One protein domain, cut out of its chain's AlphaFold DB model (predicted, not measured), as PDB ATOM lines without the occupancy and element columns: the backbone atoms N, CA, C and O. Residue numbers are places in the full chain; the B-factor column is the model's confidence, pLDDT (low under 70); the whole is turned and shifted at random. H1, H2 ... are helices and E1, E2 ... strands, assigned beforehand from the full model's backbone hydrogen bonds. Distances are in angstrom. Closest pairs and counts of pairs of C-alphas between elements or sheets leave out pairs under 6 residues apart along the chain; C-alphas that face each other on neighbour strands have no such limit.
ATOM      1  N   ALA A  18      43.804  40.238 118.465       67.19
ATOM      2  CA  ALA A  18      44.248  38.970 119.019       67.19
ATOM      3  C   ALA A  18      44.258  37.844 117.964       67.19
ATOM      4  O   ALA A  18      44.924  36.825 118.121       67.19
ATOM      5  N   GLY A  19      43.515  38.011 116.876       80.62
ATOM      6  CA  GLY A  19      43.231  36.948 115.919       80.62
ATOM      7  C   GLY A  19      41.811  36.420 116.096       80.62
ATOM      8  O   GLY A  19      40.975  37.050 116.742       80.62
ATOM      9  N   THR A  20      41.523  35.284 115.474       87.75
ATOM     10  CA  THR A  20      40.148  34.807 115.313       87.75
ATOM     11  C   THR A  20      39.666  34.000 116.515       87.75
ATOM     12  O   THR A  20      40.290  33.010 116.893       87.75
ATOM     13  N   LEU A  21      38.519  34.394 117.070       90.31
ATOM     14  CA  LEU A  21      37.656  33.526 117.868       90.31
ATOM     15  C   LEU A  21      36.594  32.929 116.946       90.31
ATOM     16  O   LEU A  21      35.959  33.651 116.177       90.31
ATOM     17  N   PHE A  22      36.391  31.621 117.044       92.44
ATOM     18  CA  PHE A  22      35.357  30.921 116.287       92.44
ATOM     19  C   PHE A  22      34.554  30.010 117.207       92.44
ATOM     20  O   PHE A  22      35.129  29.393 118.105       92.44
ATOM     21  N   ALA A  23      33.250  29.918 116.970       93.62
ATOM     22  CA  ALA A  23      32.370  28.930 117.576       93.62
ATOM     23  C   ALA A  23      31.490  28.290 116.501       93.62
ATOM     24  O   ALA A  23      30.881  29.008 115.715       93.62
ATOM     25  N   ALA A  24      31.365  26.968 116.516       92.12
ATOM     26  CA  ALA A  24      30.344  26.232 115.777       92.12
ATOM     27  C   ALA A  24      29.564  25.337 116.738       92.12
ATOM     28  O   ALA A  24      30.151  24.669 117.592       92.12
ATOM     29  N   LEU A  25      28.239  25.362 116.621       91.69
ATOM     30  CA  LEU A  25      27.325  24.582 117.447       91.69
ATOM     31  C   LEU A  25      26.670  23.522 116.574       91.69
ATOM     32  O   LEU A  25      26.058  23.854 115.562       91.69
ATOM     33  N   TYR A  26      26.776  22.266 116.989       89.75
ATOM     34  CA  TYR A  26      26.180  21.131 116.298       89.75
ATOM     35  C   TYR A  26      25.154  20.438 117.186       89.75
ATOM     36  O   TYR A  26      25.333  20.367 118.405       89.75
ATOM     37  N   GLY A  27      24.111  19.880 116.587       88.81
ATOM     38  CA  GLY A  27      23.038  19.195 117.293       88.81
ATOM     39  C   GLY A  27      21.749  19.197 116.488       88.81
ATOM     40  O   GLY A  27      21.798  19.221 115.266       88.81
ATOM     41  N   GLU A  28      20.612  19.173 117.172       88.25
ATOM     42  CA  GLU A  28      19.303  19.290 116.529       88.25
ATOM     43  C   GLU A  28      18.814  20.734 116.593       88.25
ATOM     44  O   GLU A  28      18.968  21.413 117.613       88.25
ATOM     45  N   HIS A  29      18.206  21.214 115.511       85.88
ATOM     46  CA  HIS A  29      17.656  22.560 115.457       85.88
ATOM     47  C   HIS A  29      16.277  22.570 114.808       85.88
ATOM     48  O   HIS A  29      16.079  22.082 113.700       85.88
ATOM     49  N   THR A  30      15.320  23.175 115.503       86.56
ATOM     50  CA  THR A  30      13.992  23.476 114.973       86.56
ATOM     51  C   THR A  30      13.897  24.984 114.757       86.56
ATOM     52  O   THR A  30      13.770  25.721 115.744       86.56
ATOM     53  N   PRO A  31      13.953  25.464 113.498       82.31
ATOM     54  CA  PRO A  31      13.844  26.884 113.193       82.31
ATOM     55  C   PRO A  31      12.556  27.485 113.748       82.31
ATOM     56  O   PRO A  31      11.489  26.866 113.705       82.31
ATOM     57  N   HIS A  32      12.643  28.714 114.249       79.31
ATOM     58  CA  HIS A  32      11.472  29.435 114.715       79.31
ATOM     59  C   HIS A  32      10.508  29.692 113.535       79.31
ATOM     60  O   HIS A  32      10.949  30.129 112.469       79.31
ATOM     61  N   PRO A  33       9.186  29.475 113.689       70.69
ATOM     62  CA  PRO A  33       8.220  29.592 112.589       70.69
ATOM     63  C   PRO A  33       8.079  31.016 112.034       70.69
ATOM     64  O   PRO A  33       7.609  31.200 110.914       70.69
ATOM     65  N   TRP A  34       8.496  32.025 112.801       64.50
ATOM     66  CA  TRP A  34       8.561  33.424 112.371       64.50
ATOM     67  C   TRP A  34      10.005  33.850 112.066       64.50
ATOM     68  O   TRP A  34      10.492  34.840 112.604       64.50
ATOM     69  N   HIS A  35      10.720  33.054 111.265       63.09
ATOM     70  CA  HIS A  35      12.056  33.410 110.795       63.09
ATOM     71  C   HIS A  35      11.964  34.645 109.893       63.09
ATOM     72  O   HIS A  35      11.487  34.564 108.759       63.09
ATOM     73  N   ASP A  36      12.421  35.784 110.403       65.81
ATOM     74  CA  ASP A  36      12.605  36.990 109.611       65.81
ATOM     75  C   ASP A  36      13.860  36.825 108.734       65.81
ATOM     76  O   ASP A  36      14.964  36.729 109.275       65.81
ATOM     77  N   PRO A  37      13.726  36.760 107.396       63.44
ATOM     78  CA  PRO A  37      14.868  36.613 106.499       63.44
ATOM     79  C   PRO A  37      15.869  37.779 106.576       63.44
ATOM     80  O   PRO A  37      16.988  37.615 106.097       63.44
ATOM     81  N   GLU A  38      15.512  38.922 107.174       66.62
ATOM     82  CA  GLU A  38      16.432  40.049 107.385       66.62
ATOM     83  C   GLU A  38      17.337  39.884 108.621       66.62
ATOM     84  O   GLU A  38      18.338  40.590 108.752       66.62
ATOM     85  N   ASN A  39      17.027  38.948 109.524       72.62
ATOM     86  CA  ASN A  39      17.751  38.734 110.779       72.62
ATOM     87  C   ASN A  39      18.529  37.410 110.762       72.62
ATOM     88  O   ASN A  39      18.272  36.498 111.550       72.62
ATOM     89  N   ASP A  40      19.504  37.322 109.859       85.94
ATOM     90  CA  ASP A  40      20.454  36.211 109.821       85.94
ATOM     91  C   ASP A  40      21.323  36.148 111.111       85.94
ATOM     92  O   ASP A  40      21.336  37.084 111.930       85.94
ATOM     93  N   PRO A  41      22.059  35.044 111.355       89.50
ATOM     94  CA  PRO A  41      22.889  34.910 112.553       89.50
ATOM     95  C   PRO A  41      23.914  36.035 112.719       89.50
ATOM     96  O   PRO A  41      24.224  36.413 113.852       89.50
ATOM     97  N   TYR A  42      24.425  36.580 111.612       91.94
ATOM     98  CA  TYR A  42      25.368  37.688 111.629       91.94
ATOM     99  C   TYR A  42      24.711  38.953 112.179       91.94
ATOM    100  O   TYR A  42      25.236  39.548 113.124       91.94
ATOM    101  N   GLN A  43      23.546  39.336 111.655       91.75
ATOM    102  CA  GLN A  43      22.799  40.515 112.091       91.75
ATOM    103  C   GLN A  43      22.403  40.410 113.562       91.75
ATOM    104  O   GLN A  43      22.653  41.338 114.336       91.75
ATOM    105  N   LEU A  44      21.862  39.266 113.989       92.38
ATOM    106  CA  LEU A  44      21.466  39.045 115.382       92.38
ATOM    107  C   LEU A  44      22.659  39.138 116.340       92.38
ATOM    108  O   LEU A  44      22.570  39.773 117.399       92.38
ATOM    109  N   PHE A  45      23.793  38.539 115.972       94.31
ATOM    110  CA  PHE A  45      25.008  38.604 116.775       94.31
ATOM    111  C   PHE A  45      25.581  40.024 116.817       94.31
ATOM    112  O   PHE A  45      25.978  40.504 117.886       94.31
ATOM    113  N   HIS A  46      25.608  40.711 115.673       93.62
ATOM    114  CA  HIS A  46      26.074  42.086 115.556       93.62
ATOM    115  C   HIS A  46      25.230  43.026 116.426       93.62
ATOM    116  O   HIS A  46      25.776  43.733 117.273       93.62
ATOM    117  N   GLN A  47      23.899  42.980 116.298       93.06
ATOM    118  CA  GLN A  47      22.969  43.790 117.092       93.06
ATOM    119  C   GLN A  47      23.133  43.543 118.592       93.06
ATOM    120  O   GLN A  47      23.149  44.489 119.380       93.06
ATOM    121  N   ARG A  48      23.290  42.283 119.008       93.94
ATOM    122  CA  ARG A  48      23.503  41.963 120.420       93.94
ATOM    123  C   ARG A  48      24.853  42.461 120.927       93.94
ATOM    124  O   ARG A  48      24.919  43.026 122.016       93.94
ATOM    125  N   SER A  49      25.916  42.271 120.150       93.69
ATOM    126  CA  SER A  49      27.252  42.766 120.494       93.69
ATOM    127  C   SER A  49      27.262  44.287 120.623       93.69
ATOM    128  O   SER A  49      27.854  44.814 121.565       93.69
ATOM    129  N   LEU A  50      26.558  44.983 119.727       93.94
ATOM    130  CA  LEU A  50      26.351  46.426 119.793       93.94
ATOM    131  C   LEU A  50      25.578  46.820 121.059       93.94
ATOM    132  O   LEU A  50      26.028  47.689 121.802       93.94
ATOM    133  N   ALA A  51      24.460  46.147 121.355       94.31
ATOM    134  CA  ALA A  51      23.625  46.441 122.521       94.31
ATOM    135  C   ALA A  51      24.366  46.256 123.857       94.31
ATOM    136  O   ALA A  51      24.118  46.991 124.811       94.31
ATOM    137  N   MET A  52      25.294  45.300 123.925       95.38
ATOM    138  CA  MET A  52      26.120  45.053 125.109       95.38
ATOM    139  C   MET A  52      27.385  45.927 125.171       95.38
ATOM    140  O   MET A  52      28.138  45.838 126.143       95.38
ATOM    141  N   GLY A  53      27.643  46.751 124.148       92.62
ATOM    142  CA  GLY A  53      28.862  47.559 124.034       92.62
ATOM    143  C   GLY A  53      30.137  46.733 123.821       92.62
ATOM    144  O   GLY A  53      31.226  47.183 124.173       92.62
ATOM    145  N   TRP A  54      30.010  45.510 123.302       93.38
ATOM    146  CA  TRP A  54      31.120  44.574 123.066       93.38
ATOM    147  C   TRP A  54      31.761  44.725 121.691       93.38
ATOM    148  O   TRP A  54      32.922  44.351 121.516       93.38
ATOM    149  N   LEU A  55      31.011  45.258 120.725       89.06
ATOM    150  CA  LEU A  55      31.530  45.528 119.391       89.06
ATOM    151  C   LEU A  55      32.640  46.586 119.470       89.06
ATOM    152  O   LEU A  55      32.520  47.559 120.211       89.06
ATOM    153  N   ASP A  56      33.741  46.338 118.764       86.25
ATOM    154  CA  ASP A  56      34.973  47.141 118.726       86.25
ATOM    155  C   ASP A  56      35.743  47.249 120.057       86.25
ATOM    156  O   ASP A  56      36.872  47.743 120.082       86.25
ATOM    157  N   THR A  57      35.189  46.738 121.164       85.81
ATOM    158  CA  THR A  57      35.840  46.724 122.486       85.81
ATOM    159  C   THR A  57      36.370  45.343 122.858       85.81
ATOM    160  O   THR A  57      37.516  45.215 123.288       85.81
ATOM    161  N   LEU A  58      35.554  44.299 122.693       86.19
ATOM    162  CA  LEU A  58      35.934  42.905 122.929       86.19
ATOM    163  C   LEU A  58      36.280  42.194 121.623       86.19
ATOM    164  O   LEU A  58      37.178  41.347 121.605       86.19
ATOM    165  N   TRP A  59      35.575  42.529 120.543       90.12
ATOM    166  CA  TRP A  59      35.798  41.956 119.223       90.12
ATOM    167  C   TRP A  59      35.212  42.818 118.100       90.12
ATOM    168  O   TRP A  59      34.250  43.556 118.303       90.12
ATOM    169  N   GLY A  60      35.763  42.663 116.897       88.44
ATOM    170  CA  GLY A  60      35.132  43.061 115.639       88.44
ATOM    171  C   GLY A  60      34.425  41.870 114.988       88.44
ATOM    172  O   GLY A  60      34.897  40.734 115.090       88.44
ATOM    173  N   MET A  61      33.287  42.111 114.337       87.25
ATOM    174  CA  MET A  61      32.571  41.059 113.610       87.25
ATOM    175  C   MET A  61      33.304  40.684 112.326       87.25
ATOM    176  O   MET A  61      33.669  41.570 111.558       87.25
ATOM    177  N   ASN A  62      33.480  39.379 112.091       86.19
ATOM    178  CA  ASN A  62      33.980  38.889 110.809       86.19
ATOM    179  C   ASN A  62      32.835  38.285 110.001       86.19
ATOM    180  O   ASN A  62      32.502  38.815 108.950       86.19
ATOM    181  N   ASP A  63      32.253  37.183 110.481       89.75
ATOM    182  CA  ASP A  63      31.224  36.455 109.735       89.75
ATOM    183  C   ASP A  63      30.430  35.501 110.648       89.75
ATOM    184  O   ASP A  63      30.907  35.127 111.723       89.75
ATOM    185  N   ALA A  64      29.221  35.115 110.248       91.75
ATOM    186  CA  ALA A  64      28.403  34.119 110.935       91.75
ATOM    187  C   ALA A  64      27.336  33.550 109.995       91.75
ATOM    188  O   ALA A  64      26.844  34.244 109.108       91.75
ATOM    189  N   GLY A  65      26.914  32.308 110.226       88.31
ATOM    190  CA  GLY A  65      25.939  31.662 109.353       88.31
ATOM    191  C   GLY A  65      25.266  30.434 109.951       88.31
ATOM    192  O   GLY A  65      25.665  29.924 110.999       88.31
ATOM    193  N   ILE A  66      24.223  29.972 109.260       85.88
ATOM    194  CA  ILE A  66      23.524  28.708 109.523       85.88
ATOM    195  C   ILE A  66      23.981  27.641 108.534       85.88
ATOM    196  O   ILE A  66      24.163  27.936 107.352       85.88
ATOM    197  N   GLY A  67      24.108  26.401 109.009       70.50
ATOM    198  CA  GLY A  67      24.427  25.250 108.170       70.50
ATOM    199  C   GLY A  67      25.781  25.330 107.449       70.50
ATOM    200  O   GLY A  67      26.429  26.370 107.333       70.50
ATOM    201  N   HIS A  68      26.243  24.185 106.957       55.91
ATOM    202  CA  HIS A  68      27.301  24.125 105.953       55.91
ATOM    203  C   HIS A  68      26.771  23.252 104.814       55.91
ATOM    204  O   HIS A  68      26.280  22.156 105.092       55.91
ATOM    205  N   PRO A  69      26.870  23.665 103.538       47.59
ATOM    206  CA  PRO A  69      26.285  22.927 102.410       47.59
ATOM    207  C   PRO A  69      26.898  21.533 102.160       47.59
ATOM    208  O   PRO A  69      26.519  20.851 101.215       47.59
ATOM    209  N   GLN A  70      27.846  21.090 102.990       53.09
ATOM    210  CA  GLN A  70      28.610  19.846 102.845       53.09
ATOM    211  C   GLN A  70      28.395  18.928 104.058       53.09
ATOM    212  O   GLN A  70      29.347  18.430 104.658       53.09
ATOM    213  N   HIS A  71      27.138  18.731 104.456       54.94
ATOM    214  CA  HIS A  71      26.797  17.786 105.514       54.94
ATOM    215  C   HIS A  71      27.048  16.343 105.046       54.94
ATOM    216  O   HIS A  71      26.423  15.865 104.099       54.94
ATOM    217  N   ALA A  72      27.967  15.645 105.716       48.66
ATOM    218  CA  ALA A  72      28.140  14.204 105.563       48.66
ATOM    219  C   ALA A  72      27.162  13.472 106.494       48.66
ATOM    220  O   ALA A  72      27.092  13.786 107.683       48.66
ATOM    221  N   ALA A  73      26.428  12.493 105.959       51.28
ATOM    222  CA  ALA A  73      25.485  11.690 106.732       51.28
ATOM    223  C   ALA A  73      26.183  11.011 107.928       51.28
ATOM    224  O   ALA A  73      27.193  10.331 107.748       51.28
ATOM    225  N   GLY A  74      25.631  11.189 109.133       57.25
ATOM    226  CA  GLY A  74      26.122  10.574 110.376       57.25
ATOM    227  C   GLY A  74      26.807  11.523 111.368       57.25
ATOM    228  O   GLY A  74      27.113  11.094 112.475       57.25
ATOM    229  N   ASN A  75      27.011  12.797 111.016       65.56
ATOM    230  CA  ASN A  75      27.491  13.827 111.946       65.56
ATOM    231  C   ASN A  75      26.322  14.649 112.520       65.56
ATOM    232  O   ASN A  75      25.304  14.783 111.841       65.56
ATOM    233  N   PRO A  76      26.440  15.224 113.734       70.75
ATOM    234  CA  PRO A  76      25.433  16.154 114.242       70.75
ATOM    235  C   PRO A  76      25.298  17.359 113.295       70.75
ATOM    236  O   PRO A  76      26.291  17.842 112.743       70.75
ATOM    237  N   GLU A  77      24.066  17.822 113.072       84.25
ATOM    238  CA  GLU A  77      23.774  18.916 112.140       84.25
ATOM    239  C   GLU A  77      24.392  20.228 112.641       84.25
ATOM    240  O   GLU A  77      24.351  20.527 113.833       84.25
ATOM    241  N   LEU A  78      24.999  21.012 111.743       87.62
ATOM    242  CA  LEU A  78      25.532  22.327 112.099       87.62
ATOM    243  C   LEU A  78      24.370  23.311 112.263       87.62
ATOM    244  O   LEU A  78      23.760  23.716 111.277       87.62
ATOM    245  N   ILE A  79      24.127  23.730 113.502       89.44
ATOM    246  CA  ILE A  79      23.069  24.674 113.866       89.44
ATOM    247  C   ILE A  79      23.455  26.071 113.378       89.44
ATOM    248  O   ILE A  79      22.760  26.684 112.569       89.44
ATOM    249  N   ALA A  80      24.597  26.566 113.856       91.44
ATOM    250  CA  ALA A  80      25.136  27.867 113.491       91.44
ATOM    251  C   ALA A  80      26.634  27.946 113.794       91.44
ATOM    252  O   ALA A  80      27.156  27.232 114.659       91.44
ATOM    253  N   TRP A  81      27.318  28.854 113.108       93.31
ATOM    254  CA  TRP A  81      28.720  29.170 113.332       93.31
ATOM    255  C   TRP A  81      28.947  30.682 113.368       93.31
ATOM    256  O   TRP A  81      28.208  31.454 112.760       93.31
ATOM    257  N   PHE A  82      29.969  31.101 114.110       94.56
ATOM    258  CA  PHE A  82      30.278  32.497 114.398       94.56
ATOM    259  C   PHE A  82      31.785  32.704 114.401       94.56
ATOM    260  O   PHE A  82      32.519  31.956 115.049       94.56
ATOM    261  N   GLN A  83      32.238  33.755 113.730       93.62
ATOM    262  CA  GLN A  83      33.632  34.146 113.638       93.62
ATOM    263  C   GLN A  83      33.788  35.629 113.981       93.62
ATOM    264  O   GLN A  83      33.182  36.499 113.353       93.62
ATOM    265  N   VAL A  84      34.662  35.932 114.938       92.69
ATOM    266  CA  VAL A  84      34.968  37.310 115.338       92.69
ATOM    267  C   VAL A  84      36.473  37.534 115.437       92.69
ATOM    268  O   VAL A  84      37.234  36.634 115.800       92.69
ATOM    269  N   GLY A  85      36.917  38.747 115.123       90.31
ATOM    270  CA  GLY A  85      38.275  39.200 115.396       90.31
ATOM    271  C   GLY A  85      38.366  39.661 116.844       90.31
ATOM    272  O   GLY A  85      37.867  40.731 117.180       90.31
ATOM    273  N   ALA A  86      38.989  38.870 117.713       86.50
ATOM    274  CA  ALA A  86      39.144  39.231 119.116       86.50
ATOM    275  C   ALA A  86      40.064  40.452 119.270       86.50
ATOM    276  O   ALA A  86      41.059  40.590 118.553       86.50
ATOM    277  N   ALA A  87      39.768  41.322 120.232       82.94
ATOM    278  CA  ALA A  87      40.702  42.357 120.661       82.94
ATOM    279  C   ALA A  87      41.860  41.731 121.459       82.94
ATOM    280  O   ALA A  87      41.664  40.752 122.185       82.94
ATOM    281  N   ALA A  88      43.070  42.289 121.346       76.81
ATOM    282  CA  ALA A  88      44.189  41.884 122.193       76.81
ATOM    283  C   ALA A  88      43.851  42.103 123.678       76.81
ATOM    284  O   ALA A  88      43.441  43.193 124.081       76.81
ATOM    285  N   VAL A  89      44.047  41.070 124.498       73.69
ATOM    286  CA  VAL A  89      43.834  41.126 125.950       73.69
ATOM    287  C   VAL A  89      45.173  41.129 126.679       73.69
ATOM    288  O   VAL A  89      46.112  40.441 126.276       73.69
ATOM    289  N   SER A  90      45.281  41.897 127.767       72.88
ATOM    290  CA  SER A  90      46.458  41.816 128.636       72.88
ATOM    291  C   SER A  90      46.543  40.435 129.292       72.88
ATOM    292  O   SER A  90      45.516  39.800 129.542       72.88
ATOM    293  N   GLY A  91      47.750  39.987 129.652       69.00
ATOM    294  CA  GLY A  91      47.953  38.711 130.353       69.00
ATOM    295  C   GLY A  91      47.233  38.601 131.709       69.00
ATOM    296  O   GLY A  91      47.131  37.507 132.269       69.00
ATOM    297  N   GLU A  92      46.711  39.709 132.236       73.06
ATOM    298  CA  GLU A  92      45.935  39.789 133.479       73.06
ATOM    299  C   GLU A  92      44.425  39.604 133.274       73.06
ATOM    300  O   GLU A  92      43.688  39.432 134.245       73.06
ATOM    301  N   ARG A  93      43.941  39.619 132.026       76.12
ATOM    302  CA  ARG A  93      42.527  39.425 131.699       76.12
ATOM    303  C   ARG A  93      42.321  38.095 130.973       76.12
ATOM    304  O   ARG A  93      43.147  37.707 130.150       76.12
ATOM    305  N   PRO A  94      41.232  37.364 131.263       77.56
ATOM    306  CA  PRO A  94      40.886  36.192 130.472       77.56
ATOM    307  C   PRO A  94      40.411  36.619 129.075       77.56
ATOM    308  O   PRO A  94      39.838  37.697 128.909       77.56
ATOM    309  N   LEU A  95      40.579  35.740 128.079       81.25
ATOM    310  CA  LEU A  95      39.866  35.880 126.807       81.25
ATOM    311  C   LEU A  95      38.349  35.937 127.076       81.25
ATOM    312  O   LEU A  95      37.860  35.197 127.940       81.25
ATOM    313  N   PRO A  96      37.574  36.743 126.328       87.06
ATOM    314  CA  PRO A  96      36.144  36.934 126.571       87.06
ATOM    315  C   PRO A  96      35.286  35.751 126.078       87.06
ATOM    316  O   PRO A  96      34.167  35.942 125.613       87.06
ATOM    317  N   VAL A  97      35.772  34.510 126.208       86.44
ATOM    318  CA  VAL A  97      35.126  33.284 125.701       86.44
ATOM    319  C   VAL A  97      33.716  33.115 126.265       86.44
ATOM    320  O   VAL A  97      32.800  32.764 125.533       86.44
ATOM    321  N   ARG A  98      33.501  33.419 127.555       86.50
ATOM    322  CA  ARG A  98      32.164  33.345 128.169       86.50
ATOM    323  C   ARG A  98      31.199  34.376 127.582       86.50
ATOM    324  O   ARG A  98      30.040  34.043 127.362       86.50
ATOM    325  N   ALA A  99      31.656  35.607 127.346       90.44
ATOM    326  CA  ALA A  99      30.828  36.631 126.712       90.44
ATOM    327  C   ALA A  99      30.500  36.229 125.269       90.44
ATOM    328  O   ALA A  99      29.350  36.330 124.854       90.44
ATOM    329  N   PHE A 100      31.493  35.702 124.546       92.94
ATOM    330  CA  PHE A 100      31.342  35.215 123.179       92.94
ATOM    331  C   PHE A 100      30.304  34.089 123.100       92.94
ATOM    332  O   PHE A 100      29.296  34.237 122.416       92.94
ATOM    333  N   LEU A 101      30.477  33.022 123.885       92.19
ATOM    334  CA  LEU A 101      29.531  31.903 123.959       92.19
ATOM    335  C   LEU A 101      28.144  32.323 124.453       92.19
ATOM    336  O   LEU A 101      27.143  31.823 123.957       92.19
ATOM    337  N   GLY A 102      28.070  33.256 125.404       91.75
ATOM    338  CA  GLY A 102      26.800  33.816 125.856       91.75
ATOM    339  C   GLY A 102      26.071  34.548 124.730       91.75
ATOM    340  O   GLY A 102      24.863  34.369 124.575       91.75
ATOM    341  N   CYS A 103      26.809  35.325 123.924       94.62
ATOM    342  CA  CYS A 103      26.298  36.011 122.740       94.62
ATOM    343  C   CYS A 103      25.764  35.009 121.707       94.62
ATOM    344  O   CYS A 103      24.602  35.113 121.317       94.62
ATOM    345  N   VAL A 104      26.581  34.008 121.359       94.12
ATOM    346  CA  VAL A 104      26.221  32.898 120.463       94.12
ATOM    347  C   VAL A 104      24.952  32.190 120.940       94.12
ATOM    348  O   VAL A 104      24.013  32.040 120.163       94.12
ATOM    349  N   GLY A 105      24.889  31.822 122.222       91.81
ATOM    350  CA  GLY A 105      23.765  31.093 122.810       91.81
ATOM    351  C   GLY A 105      22.431  31.792 122.577       91.81
ATOM    352  O   GLY A 105      21.546  31.213 121.961       91.81
ATOM    353  N   SER A 106      22.299  33.067 122.958       92.38
ATOM    354  CA  SER A 106      21.004  33.748 122.748       92.38
ATOM    355  C   SER A 106      20.750  34.244 121.326       92.38
ATOM    356  O   SER A 106      19.645  34.696 121.047       92.38
ATOM    357  N   VAL A 107      21.727  34.162 120.416       92.38
ATOM    358  CA  VAL A 107      21.437  34.253 118.977       92.38
ATOM    359  C   VAL A 107      20.787  32.954 118.510       92.38
ATOM    360  O   VAL A 107      19.727  33.002 117.896       92.38
ATOM    361  N   VAL A 108      21.355  31.801 118.875       90.38
ATOM    362  CA  VAL A 108      20.780  30.486 118.556       90.38
ATOM    363  C   VAL A 108      19.373  30.334 119.141       90.38
ATOM    364  O   VAL A 108      18.470  29.948 118.410       90.38
ATOM    365  N   GLU A 109      19.144  30.750 120.392       90.00
ATOM    366  CA  GLU A 109      17.805  30.749 121.015       90.00
ATOM    367  C   GLU A 109      16.788  31.639 120.276       90.00
ATOM    368  O   GLU A 109      15.583  31.412 120.381       90.00
ATOM    369  N   ARG A 110      17.240  32.672 119.547       89.06
ATOM    370  CA  ARG A 110      16.358  33.528 118.733       89.06
ATOM    371  C   ARG A 110      16.045  32.938 117.366       89.06
ATOM    372  O   ARG A 110      14.970  33.208 116.839       89.06
ATOM    373  N   ILE A 111      16.971  32.176 116.793       87.00
ATOM    374  CA  ILE A 111      16.799  31.547 115.479       87.00
ATOM    375  C   ILE A 111      15.882  30.322 115.587       87.00
ATOM    376  O   ILE A 111      15.147  30.020 114.644       87.00
ATOM    377  N   GLY A 112      15.860  29.649 116.739       87.31
ATOM    378  CA  GLY A 112      14.997  28.498 116.963       87.31
ATOM    379  C   GLY A 112      15.261  27.770 118.275       87.31
ATOM    380  O   GLY A 112      16.058  28.192 119.113       87.31
ATOM    381  N   ALA A 113      14.569  26.646 118.446       88.88
ATOM    382  CA  ALA A 113      14.877  25.708 119.515       88.88
ATOM    383  C   ALA A 113      16.080  24.857 119.092       88.88
ATOM    384  O   ALA A 113      16.077  24.276 118.006       88.88
ATOM    385  N   ALA A 114      17.096  24.785 119.945       87.56
ATOM    386  CA  ALA A 114      18.332  24.065 119.673       87.56
ATOM    387  C   ALA A 114      18.632  23.070 120.792       87.56
ATOM    388  O   ALA A 114      18.683  23.452 121.963       87.56
ATOM    389  N   ASP A 115      18.892  21.818 120.425       89.38
ATOM    390  CA  ASP A 115      19.497  20.832 121.308       89.38
ATOM    391  C   ASP A 115      20.965  20.628 120.913       89.38
ATOM    392  O   ASP A 115      21.295  19.902 119.976       89.38
ATOM    393  N   VAL A 116      21.861  21.340 121.602       88.00
ATOM    394  CA  VAL A 116      23.285  21.417 121.245       88.00
ATOM    395  C   VAL A 116      24.038  20.206 121.789       88.00
ATOM    396  O   VAL A 116      24.208  20.048 122.997       88.00
ATOM    397  N   SER A 117      24.563  19.380 120.890       87.38
ATOM    398  CA  SER A 117      25.331  18.174 121.212       87.38
ATOM    399  C   SER A 117      26.838  18.384 121.182       87.38
ATOM    400  O   SER A 117      27.538  17.752 121.975       87.38
ATOM    401  N   VAL A 118      27.338  19.267 120.313       87.44
ATOM    402  CA  VAL A 118      28.767  19.585 120.210       87.44
ATOM    403  C   VAL A 118      28.976  21.090 120.096       87.44
ATOM    404  O   VAL A 118      28.307  21.762 119.315       87.44
ATOM    405  N   VAL A 119      29.948  21.615 120.836       89.00
ATOM    406  CA  VAL A 119      30.452  22.982 120.686       89.00
ATOM    407  C   VAL A 119      31.914  22.914 120.268       89.00
ATOM    408  O   VAL A 119      32.753  22.408 121.006       89.00
ATOM    409  N   GLN A 120      32.225  23.437 119.088       89.12
ATOM    410  CA  GLN A 120      33.585  23.556 118.569       89.12
ATOM    411  C   GLN A 120      34.057  25.002 118.709       89.12
ATOM    412  O   GLN A 120      33.369  25.917 118.266       89.12
ATOM    413  N   LEU A 121      35.228  25.214 119.306       89.44
ATOM    414  CA  LEU A 121      35.777  26.531 119.624       89.44
ATOM    415  C   LEU A 121      37.210  26.662 119.137       89.44
ATOM    416  O   LEU A 121      38.054  25.852 119.509       89.44
ATOM    417  N   LEU A 122      37.507  27.717 118.384       88.25
ATOM    418  CA  LEU A 122      38.879  28.130 118.094       88.25
ATOM    419  C   LEU A 122      39.243  29.321 118.978       88.25
ATOM    420  O   LEU A 122      38.555  30.343 118.957       88.25
ATOM    421  N   LEU A 123      40.326  29.194 119.741       85.56
ATOM    422  CA  LEU A 123      40.810  30.219 120.659       85.56
ATOM    423  C   LEU A 123      42.142  30.799 120.170       85.56
ATOM    424  O   LEU A 123      43.091  30.034 119.989       85.56
ATOM    425  N   PRO A 124      42.281  32.127 120.022       81.25
ATOM    426  CA  PRO A 124      43.512  32.744 119.544       81.25
ATOM    427  C   PRO A 124      44.528  32.898 120.688       81.25
ATOM    428  O   PRO A 124      44.754  33.998 121.189       81.25
ATOM    429  N   LEU A 125      45.147  31.803 121.143       72.06
ATOM    430  CA  LEU A 125      46.044  31.843 122.312       72.06
ATOM    431  C   LEU A 125      47.297  32.700 122.100       72.06
ATOM    432  O   LEU A 125      47.774  33.307 123.055       72.06
ATOM    433  N   GLY A 126      47.771  32.831 120.855       63.38
ATOM    434  CA  GLY A 126      48.919  33.681 120.517       63.38
ATOM    435  C   GLY A 126      48.721  35.178 120.767       63.38
ATOM    436  O   GLY A 126      49.680  35.940 120.682       63.38
ATOM    437  N   SER A 127      47.504  35.595 121.114       63.34
ATOM    438  CA  SER A 127      47.187  36.962 121.525       63.34
ATOM    439  C   SER A 127      47.364  37.266 122.997       63.34
ATOM    440  O   SER A 127      47.338  38.433 123.390       63.34
ATOM    441  N   ILE A 128      47.472  36.224 123.817       66.31
ATOM    442  CA  ILE A 128      47.613  36.388 125.249       66.31
ATOM    443  C   ILE A 128      49.086  36.672 125.497       66.31
ATOM    444  O   ILE A 128      49.941  35.802 125.324       66.31
ATOM    445  N   ASP A 129      49.388  37.890 125.927       67.06
ATOM    446  CA  ASP A 129      50.735  38.238 126.354       67.06
ATOM    447  C   ASP A 129      51.022  37.618 127.726       67.06
ATOM    448  O   ASP A 129      50.917  38.253 128.772       67.06
ATOM    449  N   VAL A 130      51.332  36.320 127.733       64.62
ATOM    450  CA  VAL A 130      51.678  35.613 128.971       64.62
ATOM    451  C   VAL A 130      53.039  36.064 129.500       64.62
ATOM    452  O   VAL A 130      53.278  35.990 130.702       64.62
ATOM    453  N   ALA A 131      53.918  36.575 128.634       65.81
ATOM    454  CA  ALA A 131      55.240  37.041 129.032       65.81
ATOM    455  C   ALA A 131      55.180  38.298 129.914       65.81
ATOM    456  O   ALA A 131      56.054  38.475 130.760       65.81
ATOM    457  N   SER A 132      54.146  39.138 129.775       68.81
ATOM    458  CA  SER A 132      53.919  40.253 130.706       68.81
ATOM    459  C   SER A 132      53.319  39.834 132.046       68.81
ATOM    460  O   SER A 132      53.244  40.660 132.957       68.81
ATOM    461  N   ARG A 133      52.919  38.566 132.221       67.38
ATOM    462  CA  ARG A 133      52.386  38.096 133.500       67.38
ATOM    463  C   ARG A 133      53.525  37.884 134.513       67.38
ATOM    464  O   ARG A 133      54.450  37.119 134.238       67.38
ATOM    465  N   PRO A 134      53.435  38.458 135.729       70.88
ATOM    466  CA  PRO A 134      54.359  38.127 136.810       70.88
ATOM    467  C   PRO A 134      54.306  36.632 137.150       70.88
ATOM    468  O   PRO A 134      53.221  36.064 137.262       70.88
ATOM    469  N   ALA A 135      55.457  35.994 137.380       68.88
ATOM    470  CA  ALA A 135      55.553  34.541 137.590       68.88
ATOM    471  C   ALA A 135      54.707  34.003 138.765       68.88
ATOM    472  O   ALA A 135      54.340  32.831 138.781       68.88
ATOM    473  N   TYR A 136      54.390  34.853 139.744       67.56
ATOM    474  CA  TYR A 136      53.569  34.516 140.911       67.56
ATOM    475  C   TYR A 136      52.069  34.791 140.711       67.56
ATOM    476  O   TYR A 136      51.260  34.445 141.574       67.56
ATOM    477  N   ALA A 137      51.675  35.454 139.622       67.88
ATOM    478  CA  ALA A 137      50.287  35.818 139.392       67.88
ATOM    479  C   ALA A 137      49.476  34.580 138.984       67.88
ATOM    480  O   ALA A 137      49.818  33.854 138.047       67.88
ATOM    481  N   THR A 138      48.371  34.350 139.691       68.12
ATOM    482  CA  THR A 138      47.434  33.264 139.379       68.12
ATOM    483  C   THR A 138      46.813  33.486 137.999       68.12
ATOM    484  O   THR A 138      46.581  34.621 137.587       68.12
ATOM    485  N   VAL A 139      46.507  32.402 137.278       71.06
ATOM    486  CA  VAL A 139      45.759  32.487 136.015       71.06
ATOM    487  C   VAL A 139      44.423  33.209 136.272       71.06
ATOM    488  O   VAL A 139      43.663  32.740 137.121       71.06
ATOM    489  N   PRO A 140      44.082  34.295 135.553       72.00
ATOM    490  CA  PRO A 140      42.905  35.119 135.838       72.00
ATOM    491  C   PRO A 140      41.604  34.319 135.949       72.00
ATOM    492  O   PRO A 140      40.820  34.526 136.872       72.00
ATOM    493  N   SER A 141      41.406  33.331 135.070       68.00
ATOM    494  CA  SER A 141      40.223  32.461 135.079       68.00
ATOM    495  C   SER A 141      40.083  31.618 136.355       68.00
ATOM    496  O   SER A 141      38.973  31.231 136.712       68.00
ATOM    497  N   MET A 142      41.182  31.343 137.067       76.75
ATOM    498  CA  MET A 142      41.173  30.560 138.308       76.75
ATOM    499  C   MET A 142      40.717  31.375 139.519       76.75
ATOM    500  O   MET A 142      40.225  30.787 140.481       76.75
ATOM    501  N   LEU A 143      40.813  32.709 139.467       76.88
ATOM    502  CA  LEU A 143      40.365  33.590 140.553       76.88
ATOM    503  C   LEU A 143      38.857  33.468 140.805       76.88
ATOM    504  O   LEU A 143      38.403  33.583 141.939       76.88
ATOM    505  N   ALA A 144      38.086  33.186 139.753       75.75
ATOM    506  CA  ALA A 144      36.636  33.040 139.813       75.75
ATOM    507  C   ALA A 144      36.170  31.572 139.814       75.75
ATOM    508  O   ALA A 144      34.992  31.311 139.582       75.75
ATOM    509  N   ARG A 145      37.055  30.592 140.058       76.50
ATOM    510  CA  ARG A 145      36.717  29.161 139.923       76.50
ATOM    511  C   ARG A 145      35.501  28.743 140.753       76.50
ATOM    512  O   ARG A 145      34.681  27.963 140.279       76.50
ATOM    513  N   GLU A 146      35.374  29.258 141.973       78.44
ATOM    514  CA  GLU A 146      34.275  28.875 142.869       78.44
ATOM    515  C   GLU A 146      32.907  29.355 142.355       78.44
ATOM    516  O   GLU A 146      31.909  28.669 142.559       78.44
ATOM    517  N   TRP A 147      32.857  30.444 141.578       75.62
ATOM    518  CA  TRP A 147      31.631  30.880 140.899       75.62
ATOM    519  C   TRP A 147      31.099  29.816 139.930       75.62
ATOM    520  O   TRP A 147      29.896  29.611 139.826       75.62
ATOM    521  N   PHE A 148      31.991  29.098 139.241       70.44
ATOM    522  CA  PHE A 148      31.618  28.037 138.297       70.44
ATOM    523  C   PHE A 148      31.285  26.702 138.974       70.44
ATOM    524  O   PHE A 148      30.778  25.797 138.318       70.44
ATOM    525  N   ARG A 149      31.562  26.560 140.275       69.50
ATOM    526  CA  ARG A 149      31.173  25.381 141.064       69.50
ATOM    527  C   ARG A 149      29.760  25.489 141.633       69.50
ATOM    528  O   ARG A 149      29.190  24.465 142.002       69.50
ATOM    529  N   ALA A 150      29.208  26.699 141.699       63.12
ATOM    530  CA  ALA A 150      27.850  26.949 142.156       63.12
ATOM    531  C   ALA A 150      26.842  26.535 141.068       63.12
ATOM    532  O   ALA A 150      26.479  27.319 140.197       63.12
ATOM    533  N   GLY A 151      26.415  25.275 141.105       69.19
ATOM    534  CA  GLY A 151      25.353  24.729 140.264       69.19
ATOM    535  C   GLY A 151      24.781  23.467 140.897       69.19
ATOM    536  O   GLY A 151      25.484  22.794 141.657       69.19
ATOM    537  N   ASP A 152      23.516  23.162 140.608       77.94
ATOM    538  CA  ASP A 152      22.873  21.931 141.072       77.94
ATOM    539  C   ASP A 152      23.691  20.713 140.595       77.94
ATOM    540  O   ASP A 152      23.852  20.522 139.385       77.94
ATOM    541  N   PRO A 153      24.240  19.887 141.505       74.00
ATOM    542  CA  PRO A 153      24.971  18.688 141.121       74.00
ATOM    543  C   PRO A 153      24.149  17.722 140.261       74.00
ATOM    544  O   PRO A 153      24.744  16.997 139.465       74.00
ATOM    545  N   ALA A 154      22.819  17.724 140.396       76.31
ATOM    546  CA  ALA A 154      21.919  16.898 139.598       76.31
ATOM    547  C   ALA A 154      21.735  17.416 138.159       76.31
ATOM    548  O   ALA A 154      21.368  16.644 137.281       76.31
ATOM    549  N   ALA A 155      22.047  18.689 137.894       74.75
ATOM    550  CA  ALA A 155      21.985  19.300 136.564       74.75
ATOM    551  C   ALA A 155      23.303  19.169 135.772       74.75
ATOM    552  O   ALA A 155      23.496  19.837 134.755       74.75
ATOM    553  N   ARG A 156      24.254  18.354 136.248       73.81
ATOM    554  CA  ARG A 156      25.546  18.160 135.581       73.81
ATOM    555  C   ARG A 156      25.391  17.260 134.363       73.81
ATOM    556  O   ARG A 156      25.047  16.090 134.494       73.81
ATOM    557  N   THR A 157      25.757  17.787 133.203       74.06
ATOM    558  CA  THR A 157      25.866  17.003 131.972       74.06
ATOM    559  C   THR A 157      27.300  16.504 131.813       74.06
ATOM    560  O   THR A 157      28.223  17.325 131.840       74.06
ATOM    561  N   PRO A 158      27.527  15.188 131.667       74.50
ATOM    562  CA  PRO A 158      28.852  14.676 131.363       74.50
ATOM    563  C   PRO A 158      29.244  15.090 129.936       74.50
ATOM    564  O   PRO A 158      28.429  15.066 129.009       74.50
ATOM    565  N   VAL A 159      30.487  15.544 129.785       73.31
ATOM    566  CA  VAL A 159      31.018  16.042 128.517       73.31
ATOM    567  C   VAL A 159      32.391  15.453 128.246       73.31
ATOM    568  O   VAL A 159      33.214  15.313 129.151       73.31
ATOM    569  N   GLU A 160      32.640  15.144 126.985       75.75
ATOM    570  CA  GLU A 160      33.954  14.837 126.455       75.75
ATOM    571  C   GLU A 160      34.568  16.129 125.906       75.75
ATOM    572  O   GLU A 160      33.898  16.934 125.260       75.75
ATOM    573  N   VAL A 161      35.847  16.352 126.211       74.06
ATOM    574  CA  VAL A 161      36.589  17.534 125.766       74.06
ATOM    575  C   VAL A 161      37.788  17.070 124.957       74.06
ATOM    576  O   VAL A 161      38.721  16.477 125.499       74.06
ATOM    577  N   VAL A 162      37.778  17.390 123.669       75.12
ATOM    578  CA  VAL A 162      38.882  17.138 122.746       75.12
ATOM    579  C   VAL A 162      39.612  18.448 122.502       75.12
ATOM    580  O   VAL A 162      39.005  19.457 122.142       75.12
ATOM    581  N   VAL A 163      40.928  18.439 122.694       72.00
ATOM    582  CA  VAL A 163      41.785  19.611 122.499       72.00
ATOM    583  C   VAL A 163      42.806  19.300 121.412       72.00
ATOM    584  O   VAL A 163      43.551  18.329 121.528       72.00
ATOM    585  N   GLY A 164      42.850  20.127 120.369       69.38
ATOM    586  CA  GLY A 164      43.767  19.985 119.239       69.38
ATOM    587  C   GLY A 164      44.463  21.299 118.891       69.38
ATOM    588  O   GLY A 164      43.877  22.374 119.000       69.38
ATOM    589  N   SER A 165      45.719  21.223 118.448       62.88
ATOM    590  CA  SER A 165      46.536  22.387 118.058       62.88
ATOM    591  C   SER A 165      46.771  22.500 116.543       62.88
ATOM    592  O   SER A 165      47.677  23.200 116.109       62.88
ATOM    593  N   GLY A 166      45.982  21.810 115.713       55.72
ATOM    594  CA  GLY A 166      46.011  21.965 114.250       55.72
ATOM    595  C   GLY A 166      47.194  21.318 113.504       55.72
ATOM    596  O   GLY A 166      47.268  21.474 112.288       55.72
ATOM    597  N   ARG A 167      48.094  20.574 114.172       52.94
ATOM    598  CA  ARG A 167      49.121  19.725 113.524       52.94
ATOM    599  C   ARG A 167      49.044  18.271 114.015       52.94
ATOM    600  O   ARG A 167      49.061  18.030 115.217       52.94
ATOM    601  N   ASP A 168      49.012  17.333 113.066       46.19
ATOM    602  CA  ASP A 168      48.874  15.871 113.246       46.19
ATOM    603  C   ASP A 168      50.070  15.179 113.942       46.19
ATOM    604  O   ASP A 168      49.972  14.032 114.373       46.19
ATOM    605  N   GLU A 169      51.220  15.840 114.097       44.50
ATOM    606  CA  GLU A 169      52.457  15.165 114.535       44.50
ATOM    607  C   GLU A 169      52.573  14.898 116.053       44.50
ATOM    608  O   GLU A 169      53.592  14.386 116.508       44.50
ATOM    609  N   VAL A 170      51.546  15.182 116.866       45.81
ATOM    610  CA  VAL A 170      51.611  15.018 118.341       45.81
ATOM    611  C   VAL A 170      50.556  14.041 118.889       45.81
ATOM    612  O   VAL A 170      50.252  14.031 120.079       45.81
ATOM    613  N   ILE A 171      50.012  13.152 118.049       42.78
ATOM    614  CA  ILE A 171      49.010  12.151 118.479       42.78
ATOM    615  C   ILE A 171      49.581  11.146 119.510       42.78
ATOM    616  O   ILE A 171      48.830  10.574 120.296       42.78
ATOM    617  N   GLY A 172      50.907  10.991 119.610       39.09
ATOM    618  CA  GLY A 172      51.545  10.110 120.601       39.09
ATOM    619  C   GLY A 172      51.707  10.685 122.018       39.09
ATOM    620  O   GLY A 172      51.978   9.933 122.947       39.09
ATOM    621  N   GLU A 173      51.552  11.998 122.214       43.12
ATOM    622  CA  GLU A 173      51.992  12.694 123.443       43.12
ATOM    623  C   GLU A 173      50.896  13.584 124.066       43.12
ATOM    624  O   GLU A 173      51.162  14.417 124.940       43.12
ATOM    625  N   LEU A 174      49.646  13.407 123.628       42.34
ATOM    626  CA  LEU A 174      48.485  14.211 124.028       42.34
ATOM    627  C   LEU A 174      48.156  14.148 125.541       42.34
ATOM    628  O   LEU A 174      47.863  15.196 126.123       42.34
ATOM    629  N   PRO A 175      48.279  12.995 126.238       44.16
ATOM    630  CA  PRO A 175      48.042  12.940 127.685       44.16
ATOM    631  C   PRO A 175      49.087  13.723 128.496       44.16
ATOM    632  O   PRO A 175      48.746  14.357 129.494       44.16
ATOM    633  N   ARG A 176      50.354  13.741 128.050       41.31
ATOM    634  CA  ARG A 176      51.422  14.525 128.693       41.31
ATOM    635  C   ARG A 176      51.269  16.017 128.399       41.31
ATOM    636  O   ARG A 176      51.474  16.837 129.291       41.31
ATOM    637  N   HIS A 177      50.814  16.368 127.196       42.16
ATOM    638  CA  HIS A 177      50.551  17.756 126.827       42.16
ATOM    639  C   HIS A 177      49.366  18.367 127.570       42.16
ATOM    640  O   HIS A 177      49.447  19.548 127.850       42.16
ATOM    641  N   LEU A 178      48.320  17.629 127.963       50.34
ATOM    642  CA  LEU A 178      47.228  18.180 128.788       50.34
ATOM    643  C   LEU A 178      47.658  18.467 130.239       50.34
ATOM    644  O   LEU A 178      47.243  19.475 130.814       50.34
ATOM    645  N   ALA A 179      48.542  17.642 130.808       41.91
ATOM    646  CA  ALA A 179      49.148  17.893 132.118       41.91
ATOM    647  C   ALA A 179      50.187  19.035 132.075       41.91
ATOM    648  O   ALA A 179      50.286  19.823 133.015       41.91
ATOM    649  N   GLU A 180      50.917  19.176 130.964       41.00
ATOM    650  CA  GLU A 180      51.870  20.271 130.738       41.00
ATOM    651  C   GLU A 180      51.215  21.567 130.218       41.00
ATOM    652  O   GLU A 180      51.755  22.640 130.477       41.00
ATOM    653  N   LEU A 181      50.040  21.530 129.568       46.09
ATOM    654  CA  LEU A 181      49.299  22.718 129.095       46.09
ATOM    655  C   LEU A 181      48.859  23.578 130.277       46.09
ATOM    656  O   LEU A 181      48.920  24.799 130.216       46.09
ATOM    657  N   ALA A 182      48.467  22.938 131.379       46.09
ATOM    658  CA  ALA A 182      48.172  23.615 132.635       46.09
ATOM    659  C   ALA A 182      49.422  24.268 133.265       46.09
ATOM    660  O   ALA A 182      49.286  25.195 134.061       46.09
ATOM    661  N   ALA A 183      50.629  23.826 132.889       39.84
ATOM    662  CA  ALA A 183      51.903  24.287 133.443       39.84
ATOM    663  C   ALA A 183      52.711  25.222 132.510       39.84
ATOM    664  O   ALA A 183      53.588  25.939 132.985       39.84
ATOM    665  N   ARG A 184      52.444  25.241 131.194       42.62
ATOM    666  CA  ARG A 184      53.270  25.920 130.169       42.62
ATOM    667  C   ARG A 184      52.450  26.727 129.152       42.62
ATOM    668  O   ARG A 184      52.750  26.681 127.961       42.62
ATOM    669  N   LEU A 185      51.429  27.481 129.567       47.12
ATOM    670  CA  LEU A 185      50.740  28.428 128.670       47.12
ATOM    671  C   LEU A 185      51.699  29.546 128.212       47.12
ATOM    672  O   LEU A 185      51.732  30.625 128.777       47.12
ATOM    673  N   GLY A 186      52.477  29.260 127.172       45.41
ATOM    674  CA  GLY A 186      53.196  30.182 126.292       45.41
ATOM    675  C   GLY A 186      52.876  29.862 124.826       45.41
ATOM    676  O   GLY A 186      53.733  29.993 123.954       45.41
ATOM    677  N   ALA A 187      51.669  29.352 124.562       50.72
ATOM    678  CA  ALA A 187      51.242  28.906 123.243       50.72
ATOM    679  C   ALA A 187      50.994  30.109 122.316       50.72
ATOM    680  O   ALA A 187      50.160  30.962 122.606       50.72
ATOM    681  N   ARG A 188      51.722  30.158 121.194       50.66
ATOM    682  CA  ARG A 188      51.593  31.192 120.148       50.66
ATOM    683  C   ARG A 188      50.570  30.848 119.058       50.66
ATOM    684  O   ARG A 188      50.341  31.654 118.164       50.66
ATOM    685  N   GLU A 189      49.976  29.662 119.121       58.41
ATOM    686  CA  GLU A 189      49.119  29.087 118.078       58.41
ATOM    687  C   GLU A 189      47.661  28.989 118.556       58.41
ATOM    688  O   GLU A 189      47.418  28.951 119.768       58.41
ATOM    689  N   PRO A 190      46.671  28.987 117.645       57.44
ATOM    690  CA  PRO A 190      45.277  28.860 118.035       57.44
ATOM    691  C   PRO A 190      44.963  27.447 118.551       57.44
ATOM    692  O   PRO A 190      45.489  26.455 118.052       57.44
ATOM    693  N   LEU A 191      44.084  27.361 119.548       71.25
ATOM    694  CA  LEU A 191      43.656  26.101 120.154       71.25
ATOM    695  C   LEU A 191      42.242  25.756 119.700       71.25
ATOM    696  O   LEU A 191      41.332  26.561 119.895       71.25
ATOM    697  N   LEU A 192      42.059  24.562 119.144       71.06
ATOM    698  CA  LEU A 192      40.745  24.000 118.868       71.06
ATOM    699  C   LEU A 192      40.280  23.191 120.079       71.06
ATOM    700  O   LEU A 192      40.984  22.296 120.542       71.06
ATOM    701  N   VAL A 193      39.089  23.492 120.577       75.25
ATOM    702  CA  VAL A 193      38.425  22.755 121.651       75.25
ATOM    703  C   VAL A 193      37.076  22.289 121.128       75.25
ATOM    704  O   VAL A 193      36.241  23.116 120.779       75.25
ATOM    705  N   ALA A 194      36.856  20.983 121.069       75.94
ATOM    706  CA  ALA A 194      35.540  20.411 120.834       75.94
ATOM    707  C   ALA A 194      35.007  19.857 122.154       75.94
ATOM    708  O   ALA A 194      35.709  19.125 122.849       75.94
ATOM    709  N   VAL A 195      33.785  20.235 122.511       73.75
ATOM    710  CA  VAL A 195      33.089  19.736 123.694       73.75
ATOM    711  C   VAL A 195      31.837  19.018 123.227       73.75
ATOM    712  O   VAL A 195      30.963  19.656 122.644       73.75
ATOM    713  N   SER A 196      31.747  17.718 123.471       77.06
ATOM    714  CA  SER A 196      30.605  16.871 123.120       77.06
ATOM    715  C   SER A 196      29.902  16.379 124.384       77.06
ATOM    716  O   SER A 196      30.548  16.085 125.387       77.06
ATOM    717  N   ARG A 197      28.571  16.274 124.366       74.75
ATOM    718  CA  ARG A 197      27.845  15.535 125.414       74.75
ATOM    719  C   ARG A 197      28.166  14.047 125.283       74.75
ATOM    720  O   ARG A 197      28.077  13.504 124.184       74.75
ATOM    721  N   THR A 198      28.524  13.383 126.379       69.31
ATOM    722  CA  THR A 198      28.635  11.916 126.375       69.31
ATOM    723  C   THR A 198      27.236  11.317 126.467       69.31
ATOM    724  O   THR A 198      26.448  11.748 127.313       69.31
TER     725      THR A 198
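AT A GLANCE: This is residues 18 to 198 of the 199 residues of an uncharacterized protein of Streptomyces acidiscabies (UniProt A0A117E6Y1). A twisted wall of six antiparallel strands has two helices, H1 and H2, packed over one face, near its E2, E3, E1 and E4 part. The three short helices are off the sheet: H3 and H4 in the excursion from E4 to E5, of which residues 143 to 156 stick out, and H5 in the link from E5 to E6. The printed part has 181 residues, with five named helices and six named strands in the order E1 H1 E2 E3 H2 E4 H3 H4 E5 H5 E6; the sheet's order is E2 E3 E1 E4 E6 E5, and the class is mixed, helices and strands. The whole is compact, with a radius of gyration of the C-alphas of 17.5 A, and spans 53 by 38 by 37 A.

HOW THE PARTS SIT: E1, residues 18 to 31, bends by 90 degrees at residue 28. H1, residues 41 to 51, is on the sheet at a height of 9.3 A, over E2, residues 59 to 65; their closest C-alphas are Tyr 42 and Ala 64, 4.7 A apart. E2 and E3, residues 77 to 87, form an antiparallel hairpin, with N 83 and O 63 2.8 A apart. E3 and E1 are antiparallel neighbours, with N 23 and O 82 2.9 A apart. H2, residues 97 to 111, is on the same face as H1, and the two touch at a steep tilt of 57 degrees, opposite ways; their closest C-alphas are Leu 44 and Val 107, 6.0 A apart. E4, residues 112 to 123, is antiparallel to E1, with N 24 and O 120 2.9 A apart, and bends by 86 degrees at residue 115. H3, residues 140 to 143, and H4, residues 145 to 149, meet only through their link and are not on the sheet. H5, residues 174 to 181, is only just not on it, with 4 pairs of C-alphas within 10 A. E6, residues 191 to 197, is antiparallel to E4, N 121 and O 193 being 2.8 A apart, and to the edge strand E5, residues 159 to 164, N 194 and O 162 being 2.8 A apart. In H1, H2 and H4 every O i to N i+4 pair is within hydrogen-bond range, in H5 3 of 4; H3 is too short for one.

IN THESE COORDINATES: E1 begins at C-alpha 18 (44.248, 38.970, 119.019) and is 33.2 A long; E3 is 30.1 A, H2 21.1 A and E4 26.1 A. E6 ends at C-alpha 197 (27.845, 15.535, 125.414).

THE WHOLE: The C-alphas of Pro 33 and Ala 135 are the two farthest apart, 53.8 A. The printed part has no cut; the links E2 to E3 and E4 to H3 are long. The mean pLDDT of the printed part is 75.2, and 59 residues are under 70, among them residues 164 to 190.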